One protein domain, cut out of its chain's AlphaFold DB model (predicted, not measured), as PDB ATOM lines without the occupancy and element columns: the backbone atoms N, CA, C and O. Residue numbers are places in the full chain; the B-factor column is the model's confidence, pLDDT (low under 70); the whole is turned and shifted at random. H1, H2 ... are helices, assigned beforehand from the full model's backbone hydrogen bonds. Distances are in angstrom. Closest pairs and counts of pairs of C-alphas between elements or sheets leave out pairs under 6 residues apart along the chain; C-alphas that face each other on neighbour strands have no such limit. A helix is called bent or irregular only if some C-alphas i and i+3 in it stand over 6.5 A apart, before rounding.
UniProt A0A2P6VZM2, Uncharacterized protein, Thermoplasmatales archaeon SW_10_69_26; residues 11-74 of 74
ATOM      1  N   ASP A  11     -39.475  57.037 -22.266       97.12
ATOM      2  CA  ASP A  11     -38.337  57.388 -21.415       97.12
ATOM      3  C   ASP A  11     -37.866  56.195 -20.570       97.12
ATOM      4  O   ASP A  11     -36.686  55.834 -20.582       97.12
ATOM      5  N   LEU A  12     -38.797  55.493 -19.917       95.50
ATOM      6  CA  LEU A  12     -38.463  54.305 -19.129       95.50
ATOM      7  C   LEU A  12     -37.893  53.187 -20.011       95.50
ATOM      8  O   LEU A  12     -36.941  52.503 -19.632       95.50
ATOM      9  N   ARG A  13     -38.451  52.991 -21.209       94.12
ATOM     10  CA  ARG A  13     -37.946  51.996 -22.162       94.12
ATOM     11  C   ARG A  13     -36.538  52.330 -22.648       94.12
ATOM     12  O   ARG A  13     -35.747  51.407 -22.843       94.12
ATOM     13  N   GLU A  14     -36.236  53.601 -22.884       96.12
ATOM     14  CA  GLU A  14     -34.893  54.055 -23.257       96.12
ATOM     15  C   GLU A  14     -33.893  53.804 -22.128       96.12
ATOM     16  O   GLU A  14     -32.837  53.216 -22.366       96.12
ATOM     17  N   GLU A  15     -34.260  54.123 -20.888       95.50
ATOM     18  CA  GLU A  15     -33.438  53.818 -19.717       95.50
ATOM     19  C   GLU A  15     -33.190  52.320 -19.536       95.50
ATOM     20  O   GLU A  15     -32.069  51.909 -19.220       95.50
ATOM     21  N   MET A  16     -34.209  51.490 -19.760       94.38
ATOM     22  CA  MET A  16     -34.068  50.036 -19.697       94.38
ATOM     23  C   MET A  16     -33.126  49.516 -20.786       94.38
ATOM     24  O   MET A  16     -32.281  48.666 -20.515       94.38
ATOM     25  N   ARG A  17     -33.238  50.047 -22.008       92.56
ATOM     26  CA  ARG A  17     -32.357  49.701 -23.135       92.56
ATOM     27  C   ARG A  17     -30.924  50.175 -22.944       92.56
ATOM     28  O   ARG A  17     -30.016  49.521 -23.415       92.56
ATOM     29  N   SER A  18     -30.699  51.280 -22.241       95.88
ATOM     30  CA  SER A  18     -29.332  51.722 -21.936       95.88
ATOM     31  C   SER A  18     -28.565  50.741 -21.035       95.88
ATOM     32  O   SER A  18     -27.346  50.839 -20.924       95.88
ATOM     33  N   ARG A  19     -29.281  49.804 -20.397       95.12
ATOM     34  CA  ARG A  19     -28.769  48.802 -19.459       95.12
ATOM     35  C   ARG A  19     -29.082  47.390 -19.958       95.12
ATOM     36  O   ARG A  19     -29.835  46.637 -19.329       95.12
ATOM     37  N   ASP A  20     -28.544  47.052 -21.126       89.94
ATOM     38  CA  ASP A  20     -28.754  45.760 -21.791       89.94
ATOM     39  C   ASP A  20     -28.194  44.563 -20.995       89.94
ATOM     40  O   ASP A  20     -28.589  43.419 -21.226       89.94
ATOM     41  N   GLU A  21     -27.304  44.799 -20.025       95.38
ATOM     42  CA  GLU A  21     -26.794  43.769 -19.116       95.38
ATOM     43  C   GLU A  21     -27.852  43.255 -18.124       95.38
ATOM     44  O   GLU A  21     -27.678  42.200 -17.506       95.38
ATOM     45  N   VAL A  22     -28.962  43.982 -17.959       95.44
ATOM     46  CA  VAL A  22     -30.023  43.647 -17.008       95.44
ATOM     47  C   VAL A  22     -31.058  42.727 -17.654       95.44
ATOM     48  O   VAL A  22     -31.699  43.047 -18.652       95.44
ATOM     49  N   ASN A  23     -31.329  41.585 -17.013       94.75
ATOM     50  CA  ASN A  23     -32.441  40.719 -17.406       94.75
ATOM     51  C   ASN A  23     -33.780  41.296 -16.917       94.75
ATOM     52  O   ASN A  23     -34.341  40.858 -15.908       94.75
ATOM     53  N   TRP A  24     -34.320  42.260 -17.662       93.62
ATOM     54  CA  TRP A  24     -35.580  42.934 -17.337       93.62
ATOM     55  C   TRP A  24     -36.763  41.980 -17.177       93.62
ATOM     56  O   TRP A  24     -37.627  42.195 -16.332       93.62
ATOM     57  N   SER A  25     -36.781  40.864 -17.910       91.50
ATOM     58  CA  SER A  25     -37.826  39.851 -17.735       91.50
ATOM     59  C   SER A  25     -37.745  39.171 -16.363       91.50
ATOM     60  O   SER A  25     -38.772  38.840 -15.777       91.50
ATOM     61  N   ALA A  26     -36.543  38.938 -15.829       94.12
ATOM     62  CA  ALA A  26     -36.368  38.409 -14.477       94.12
ATOM     63  C   ALA A  26     -36.762  39.441 -13.409       94.12
ATOM     64  O   ALA A  26     -37.447  39.082 -12.452       94.12
ATOM     65  N   VAL A  27     -36.407  40.715 -13.615       94.94
ATOM     66  CA  VAL A  27     -36.809  41.827 -12.737       94.94
ATOM     67  C   VAL A  27     -38.332  41.925 -12.651       94.94
ATOM     68  O   VAL A  27     -38.886  41.886 -11.554       94.94
ATOM     69  N   MET A  28     -39.019  41.945 -13.798       93.81
ATOM     70  CA  MET A  28     -40.482  42.019 -13.849       93.81
ATOM     71  C   MET A  28     -41.141  40.822 -13.160       93.81
ATOM     72  O   MET A  28     -42.064  40.998 -12.368       93.81
ATOM     73  N   ARG A  29     -40.647  39.597 -13.393       94.00
ATOM     74  CA  ARG A  29     -41.178  38.397 -12.719       94.00
ATOM     75  C   ARG A  29     -41.041  38.490 -11.203       94.00
ATOM     76  O   ARG A  29     -41.994  38.172 -10.497       94.00
ATOM     77  N   LYS A  30     -39.882  38.932 -10.709       95.75
ATOM     78  CA  LYS A  30     -39.641  39.087  -9.272       95.75
ATOM     79  C   LYS A  30     -40.569  40.142  -8.668       95.75
ATOM     80  O   LYS A  30     -41.212  39.859  -7.664       95.75
ATOM     81  N   ALA A  31     -40.701  41.300  -9.315       95.56
ATOM     82  CA  ALA A  31     -41.583  42.372  -8.857       95.56
ATOM     83  C   ALA A  31     -43.047  41.910  -8.755       95.56
ATOM     84  O   ALA A  31     -43.704  42.144  -7.741       95.56
ATOM     85  N   VAL A  32     -43.539  41.181  -9.764       94.75
ATOM     86  CA  VAL A  32     -44.896  40.612  -9.749       94.75
ATOM     87  C   VAL A  32     -45.061  39.599  -8.614       94.75
ATOM     88  O   VAL A  32     -46.042  39.667  -7.877       94.75
ATOM     89  N   GLN A  33     -44.106  38.683  -8.424       96.00
ATOM     90  CA  GLN A  33     -44.160  37.701  -7.333       96.00
ATOM     91  C   GLN A  33     -44.174  38.361  -5.952       96.00
ATOM     92  O   GLN A  33     -44.922  37.939  -5.072       96.00
ATOM     93  N   GLU A  34     -43.353  39.388  -5.747       97.12
ATOM     94  CA  GLU A  34     -43.302  40.126  -4.485       97.12
ATOM     95  C   GLU A  34     -44.598  40.893  -4.224       97.12
ATOM     96  O   GLU A  34     -45.096  40.874  -3.100       97.12
ATOM     97  N   HIS A  35     -45.180  41.514  -5.252       96.06
ATOM     98  CA  HIS A  35     -46.455  42.210  -5.119       96.06
ATOM     99  C   HIS A  35     -47.601  41.243  -4.789       96.06
ATOM    100  O   HIS A  35     -48.348  41.484  -3.846       96.06
ATOM    101  N   LEU A  36     -47.676  40.098  -5.478       94.56
ATOM    102  CA  LEU A  36     -48.676  39.065  -5.190       94.56
ATOM    103  C   LEU A  36     -48.546  38.500  -3.771       94.56
ATOM    104  O   LEU A  36     -49.558  38.247  -3.129       94.56
ATOM    105  N   ARG A  37     -47.324  38.332  -3.249       93.44
ATOM    106  CA  ARG A  37     -47.126  37.915  -1.849       93.44
ATOM    107  C   ARG A  37     -47.662  38.946  -0.862       93.44
ATOM    108  O   ARG A  37     -48.267  38.557   0.127       93.44
ATOM    109  N   LYS A  38     -47.440  40.239  -1.119       92.56
ATOM    110  CA  LYS A  38     -47.969  41.314  -0.266       92.56
ATOM    111  C   LYS A  38     -49.493  41.308  -0.259       92.56
ATOM    112  O   LYS A  38     -50.071  41.371   0.819       92.56
ATOM    113  N   LEU A  39     -50.112  41.170  -1.434       93.62
ATOM    114  CA  LEU A  39     -51.565  41.045  -1.550       93.62
ATOM    115  C   LEU A  39     -52.074  39.808  -0.807       93.62
ATOM    116  O   LEU A  39     -52.936  39.944   0.039       93.62
ATOM    117  N   ALA A  40     -51.459  38.641  -1.002       83.81
ATOM    118  CA  ALA A  40     -51.867  37.419  -0.310       83.81
ATOM    119  C   ALA A  40     -51.750  37.516   1.222       83.81
ATOM    120  O   ALA A  40     -52.558  36.932   1.934       83.81
ATOM    121  N   ILE A  41     -50.747  38.233   1.744       86.06
ATOM    122  CA  ILE A  41     -50.634  38.495   3.186       86.06
ATOM    123  C   ILE A  41     -51.748  39.437   3.641       86.06
ATOM    124  O   ILE A  41     -52.372  39.164   4.660       86.06
ATOM    125  N   ALA A  42     -51.998  40.523   2.905       84.81
ATOM    126  CA  ALA A  42     -53.076  41.456   3.218       84.81
ATOM    127  C   ALA A  42     -54.436  40.746   3.215       84.81
ATOM    128  O   ALA A  42     -55.184  40.867   4.179       84.81
ATOM    129  N   ASP A  43     -54.695  39.928   2.196       82.31
ATOM    130  CA  ASP A  43     -55.893  39.105   2.084       82.31
ATOM    131  C   ASP A  43     -55.978  38.106   3.241       82.31
ATOM    132  O   ASP A  43     -57.013  38.024   3.873       82.31
ATOM    133  N   ALA A  44     -54.898  37.401   3.598       77.81
ATOM    134  CA  ALA A  44     -54.910  36.445   4.711       77.81
ATOM    135  C   ALA A  44     -55.121  37.104   6.088       77.81
ATOM    136  O   ALA A  44     -55.671  36.480   6.999       77.81
ATOM    137  N   VAL A  45     -54.657  38.346   6.259       79.00
ATOM    138  CA  VAL A  45     -54.926  39.158   7.455       79.00
ATOM    139  C   VAL A  45     -56.391  39.600   7.465       79.00
ATOM    140  O   VAL A  45     -57.052  39.473   8.492       79.00
ATOM    141  N   ALA A  46     -56.909  40.056   6.325       76.62
ATOM    142  CA  ALA A  46     -58.288  40.509   6.181       76.62
ATOM    143  C   ALA A  46     -59.316  39.360   6.206       76.62
ATOM    144  O   ALA A  46     -60.417  39.538   6.705       76.62
ATOM    145  N   GLU A  47     -58.971  38.161   5.731       68.12
ATOM    146  CA  GLU A  47     -59.872  37.002   5.615       68.12
ATOM    147  C   GLU A  47     -60.343  36.490   6.983       68.12
ATOM    148  O   GLU A  47     -61.428  35.929   7.104       68.12
ATOM    149  N   LYS A  48     -59.546  36.707   8.035       60.44
ATOM    150  CA  LYS A  48     -59.915  36.396   9.426       60.44
ATOM    151  C   LYS A  48     -60.427  37.606  10.200       60.44
ATOM    152  O   LYS A  48     -60.672  37.499  11.399       60.44
ATOM    153  N   SER A  49     -60.520  38.753   9.542       60.84
ATOM    154  CA  SER A  49     -60.947  39.993  10.158       60.84
ATOM    155  C   SER A  49     -62.470  40.064  10.128       60.84
ATOM    156  O   SER A  49     -63.066  40.271   9.077       60.84
ATOM    157  N   GLU A  50     -63.096  39.910  11.293       65.44
ATOM    158  CA  GLU A  50     -64.511  40.255  11.515       65.44
ATOM    159  C   GLU A  50     -64.690  41.756  11.810       65.44
ATOM    160  O   GLU A  50     -65.773  42.178  12.203       65.44
ATOM    161  N   LEU A  51     -63.622  42.550  11.646       68.62
ATOM    162  CA  LEU A  51     -63.627  43.979  11.936       68.62
ATOM    163  C   LEU A  51     -64.637  44.698  11.043       68.62
ATOM    164  O   LEU A  51     -64.605  44.602   9.814       68.62
ATOM    165  N   THR A  52     -65.524  45.420  11.702       74.69
ATOM    166  CA  THR A  52     -66.489  46.336  11.114       74.69
ATOM    167  C   THR A  52     -65.836  47.691  10.835       74.69
ATOM    168  O   THR A  52     -64.733  47.973  11.306       74.69
ATOM    169  N   ASP A  53     -66.513  48.559  10.082       75.12
ATOM    170  CA  ASP A  53     -66.033  49.928   9.844       75.12
ATOM    171  C   ASP A  53     -65.839  50.710  11.163       75.12
ATOM    172  O   ASP A  53     -64.910  51.507  11.275       75.12
ATOM    173  N   GLU A  54     -66.657  50.426  12.184       76.19
ATOM    174  CA  GLU A  54     -66.535  50.998  13.534       76.19
ATOM    175  C   GLU A  54     -65.229  50.560  14.222       76.19
ATOM    176  O   GLU A  54     -64.518  51.390  14.789       76.19
ATOM    177  N   ASP A  55     -64.850  49.282  14.095       77.88
ATOM    178  CA  ASP A  55     -63.594  48.765  14.655       77.88
ATOM    179  C   ASP A  55     -62.361  49.381  13.964       77.88
ATOM    180  O   ASP A  55     -61.308  49.564  14.579       77.88
ATOM    181  N   ILE A  56     -62.477  49.719  12.673       80.81
ATOM    182  CA  ILE A  56     -61.414  50.395  11.918       80.81
ATOM    183  C   ILE A  56     -61.227  51.834  12.415       80.81
ATOM    184  O   ILE A  56     -60.084  52.270  12.575       80.81
ATOM    185  N   GLU A  57     -62.313  52.567  12.678       83.38
ATOM    186  CA  GLU A  57     -62.241  53.924  13.237       83.38
ATOM    187  C   GLU A  57     -61.646  53.929  14.653       83.38
ATOM    188  O   GLU A  57     -60.810  54.783  14.971       83.38
ATOM    189  N   GLU A  58     -62.007  52.950  15.486       81.69
ATOM    190  CA  GLU A  58     -61.432  52.799  16.826       81.69
ATOM    191  C   GLU A  58     -59.925  52.486  16.761       81.69
ATOM    192  O   GLU A  58     -59.123  53.100  17.472       81.69
ATOM    193  N   LEU A  59     -59.506  51.600  15.850       85.19
ATOM    194  CA  LEU A  59     -58.090  51.298  15.619       85.19
ATOM    195  C   LEU A  59     -57.300  52.509  15.102       85.19
ATOM    196  O   LEU A  59     -56.180  52.740  15.560       85.19
ATOM    197  N   ASP A  60     -57.856  53.293  14.176       83.94
ATOM    198  CA  ASP A  60     -57.221  54.515  13.664       83.94
ATOM    199  C   ASP A  60     -56.992  55.542  14.786       83.94
ATOM    200  O   ASP A  60     -55.902  56.117  14.891       83.94
ATOM    201  N   ALA A  61     -57.975  55.717  15.674       85.19
ATOM    202  CA  ALA A  61     -57.851  56.587  16.840       85.19
ATOM    203  C   ALA A  61     -56.762  56.101  17.814       85.19
ATOM    204  O   ALA A  61     -55.924  56.900  18.242       85.19
ATOM    205  N   LEU A  62     -56.721  54.796  18.112       87.06
ATOM    206  CA  LEU A  62     -55.718  54.194  19.000       87.06
ATOM    207  C   LEU A  62     -54.292  54.334  18.451       87.06
ATOM    208  O   LEU A  62     -53.375  54.693  19.190       87.06
ATOM    209  N   VAL A  63     -54.094  54.093  17.152       86.50
ATOM    210  CA  VAL A  63     -52.782  54.244  16.501       86.50
ATOM    211  C   VAL A  63     -52.325  55.702  16.534       86.50
ATOM    212  O   VAL A  63     -51.177  55.975  16.885       86.50
ATOM    213  N   LYS A  64     -53.215  56.655  16.224       83.94
ATOM    214  CA  LYS A  64     -52.903  58.092  16.282       83.94
ATOM    215  C   LYS A  64     -52.551  58.552  17.692       83.94
ATOM    216  O   LYS A  64     -51.610  59.328  17.842       83.94
ATOM    217  N   GLN A  65     -53.271  58.070  18.704       84.06
ATOM    218  CA  GLN A  65     -52.971  58.380  20.099       84.06
ATOM    219  C   GLN A  65     -51.595  57.837  20.501       84.06
ATOM    220  O   GLN A  65     -50.772  58.604  20.988       84.06
ATOM    221  N   GLY A  66     -51.314  56.557  20.236       82.62
ATOM    222  CA  GLY A  66     -50.026  55.951  20.588       82.62
ATOM    223  C   GLY A  66     -48.837  56.618  19.888       82.62
ATOM    224  O   GLY A  66     -47.804  56.846  20.510       82.62
ATOM    225  N   MET A  67     -48.998  57.008  18.616       82.88
ATOM    226  CA  MET A  67     -47.991  57.808  17.914       82.88
ATOM    227  C   MET A  67     -47.826  59.190  18.561       82.88
ATOM    228  O   MET A  67     -46.702  59.626  18.773       82.88
ATOM    229  N   GLY A  68     -48.922  59.879  18.894       77.75
ATOM    230  CA  GLY A  68     -48.880  61.184  19.562       77.75
ATOM    231  C   GLY A  68     -48.147  61.145  20.905       77.75
ATOM    232  O   GLY A  68     -47.299  61.993  21.158       77.75
ATOM    233  N   GLU A  69     -48.403  60.118  21.715       73.12
ATOM    234  CA  GLU A  69     -47.741  59.904  23.006       73.12
ATOM    235  C   GLU A  69     -46.232  59.646  22.846       73.12
ATOM    236  O   GLU A  69     -45.431  60.176  23.615       73.12
ATOM    237  N   GLU A  70     -45.818  58.889  21.824       66.50
ATOM    238  CA  GLU A  70     -44.399  58.662  21.514       66.50
ATOM    239  C   GLU A  70     -43.699  59.950  21.038       66.50
ATOM    240  O   GLU A  70     -42.558  60.209  21.423       66.50
ATOM    241  N   TYR A  71     -44.388  60.789  20.254       59.88
ATOM    242  CA  TYR A  71     -43.860  62.074  19.775       59.88
ATOM    243  C   TYR A  71     -43.879  63.194  20.830       59.88
ATOM    244  O   TYR A  71     -43.077  64.115  20.720       59.88
ATOM    245  N   GLU A  72     -44.746  63.147  21.847       57.34
ATOM    246  CA  GLU A  72     -44.723  64.095  22.979       57.34
ATOM    247  C   GLU A  72     -43.671  63.740  24.048       57.34
ATOM    248  O   GLU A  72     -43.300  64.591  24.858       57.34
ATOM    249  N   LEU A  73     -43.172  62.497  24.054       53.91
ATOM    250  CA  LEU A  73     -42.126  62.010  24.964       53.91
ATOM    251  C   LEU A  73     -40.697  62.085  24.380       53.91
ATOM    252  O   LEU A  73     -39.745  61.755  25.097       53.91
ATOM    253  N   ALA A  74     -40.539  62.514  23.121       47.91
ATOM    254  CA  ALA A  74     -39.264  62.653  22.400       47.91
ATOM    255  C   ALA A  74     -38.808  64.118  22.278       47.91
ATOM    256  O   ALA A  74     -37.581  64.355  22.397       47.91
TER     257      ALA A  74
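AT A GLANCE: This is residues 11 to 74 of the 74 residues of an uncharacterized protein of Thermoplasmatales archaeon SW_10_69_26 (UniProt A0A2P6VZM2). Three helices are strung out end to end as an open, extended frame without a core: the long helix H2 makes the base, the short helix H1 turns off at its first end, and the second long helix H3 turns away from its other end at an open corner. No helix touches another, and most of H2 and H3 stands free: residues 25 to 47 of H2, and residues 53 to 58 and 60 to 72 of H3. The printed part has 64 residues with three named helices, H1, H2 and H3 in that order along the chain, and no named strand; the class is all helix. The whole is extended, with a radius of gyration of the C-alphas of 20.6 A, and flat in outline, its C-alphas spanning 50 by 36 by 18 A.

HOW THE PARTS SIT: The printed part begins with H1, residues 11 to 17. A short link, residues 18 to 23, leads from it to H2, residues 24 to 47. H1 and H2 are close but not clearly touching, with 1 pair of C-alphas within 8 A. The closest C-alphas of the two are those of Met 16 and Trp 24, 7.6 A apart. Their lines stand at a steep tilt of 60 degrees, and they run opposite ways. Their centres are 24.0 A from each other. A tight link, residues 48 to 52, leads from H2 to H3, residues 53 to 72. H2 and H3 are apart, although they follow each other in the chain: no C-alpha of the one is within 8 A of the other. H1 and H3 are apart as well. No two of these helices form a hairpin. In the backbones of H1, H2 and H3, every O i to N i+4 pair is within hydrogen-bond range.

IN THESE COORDINATES: H1 runs from Asp 11 to Arg 17, 7 residues, and its C-alpha 11 is at (-38.337, 57.388, -21.415). H2 runs from Trp 24 to Glu 47 and is the longest helix by residues, with 24; it measures 33.9 A from first to last C-alpha. Its C-alpha 24 is at (-35.580, 42.934, -17.337) and its C-alpha 47 at (-59.872, 37.002, 5.615). Between these two atoms x falls and z rises, while y changes less. H3 runs from Asp 53 to Glu 72, 20 residues, and measures 28.8 A from first to last C-alpha. It begins with C-alpha 53 at (-66.033, 49.928, 9.844) and ends with C-alpha 72 at (-44.723, 64.095, 22.979), and between these two atoms x, y and z rise. None of the three helices is bent or irregular. Residues 73 and 74 follow H3 and close the chain.

THE WHOLE: The two C-alphas farthest apart are those of Asp 20, in the link from H1 to H2, and Glu 54, in H3, at 52.0 A. The first and last printed C-alphas, those of Asp 11 and Ala 74, are 44.1 A apart. The printed part begins at residue 11 of a chain of 74 residues and ends at the chain's last residue. It has no cut, and neither of its two links is long. These stretches stand free: residues 17 to 23; residues 25 to 50, of which 25 to 47 belong to H2; residues 52 to 58, of which 53 to 58 belong to H3; and residues 60 to 74, of which 60 to 72 belong to H3. The mean pLDDT of the printed part is 84.1, with 95 for H1, 90 for H2 and 79 for H3. The model's confidence is low, under 70, in 10 residues, namely residues 47 to 51 and residues 70 to 74.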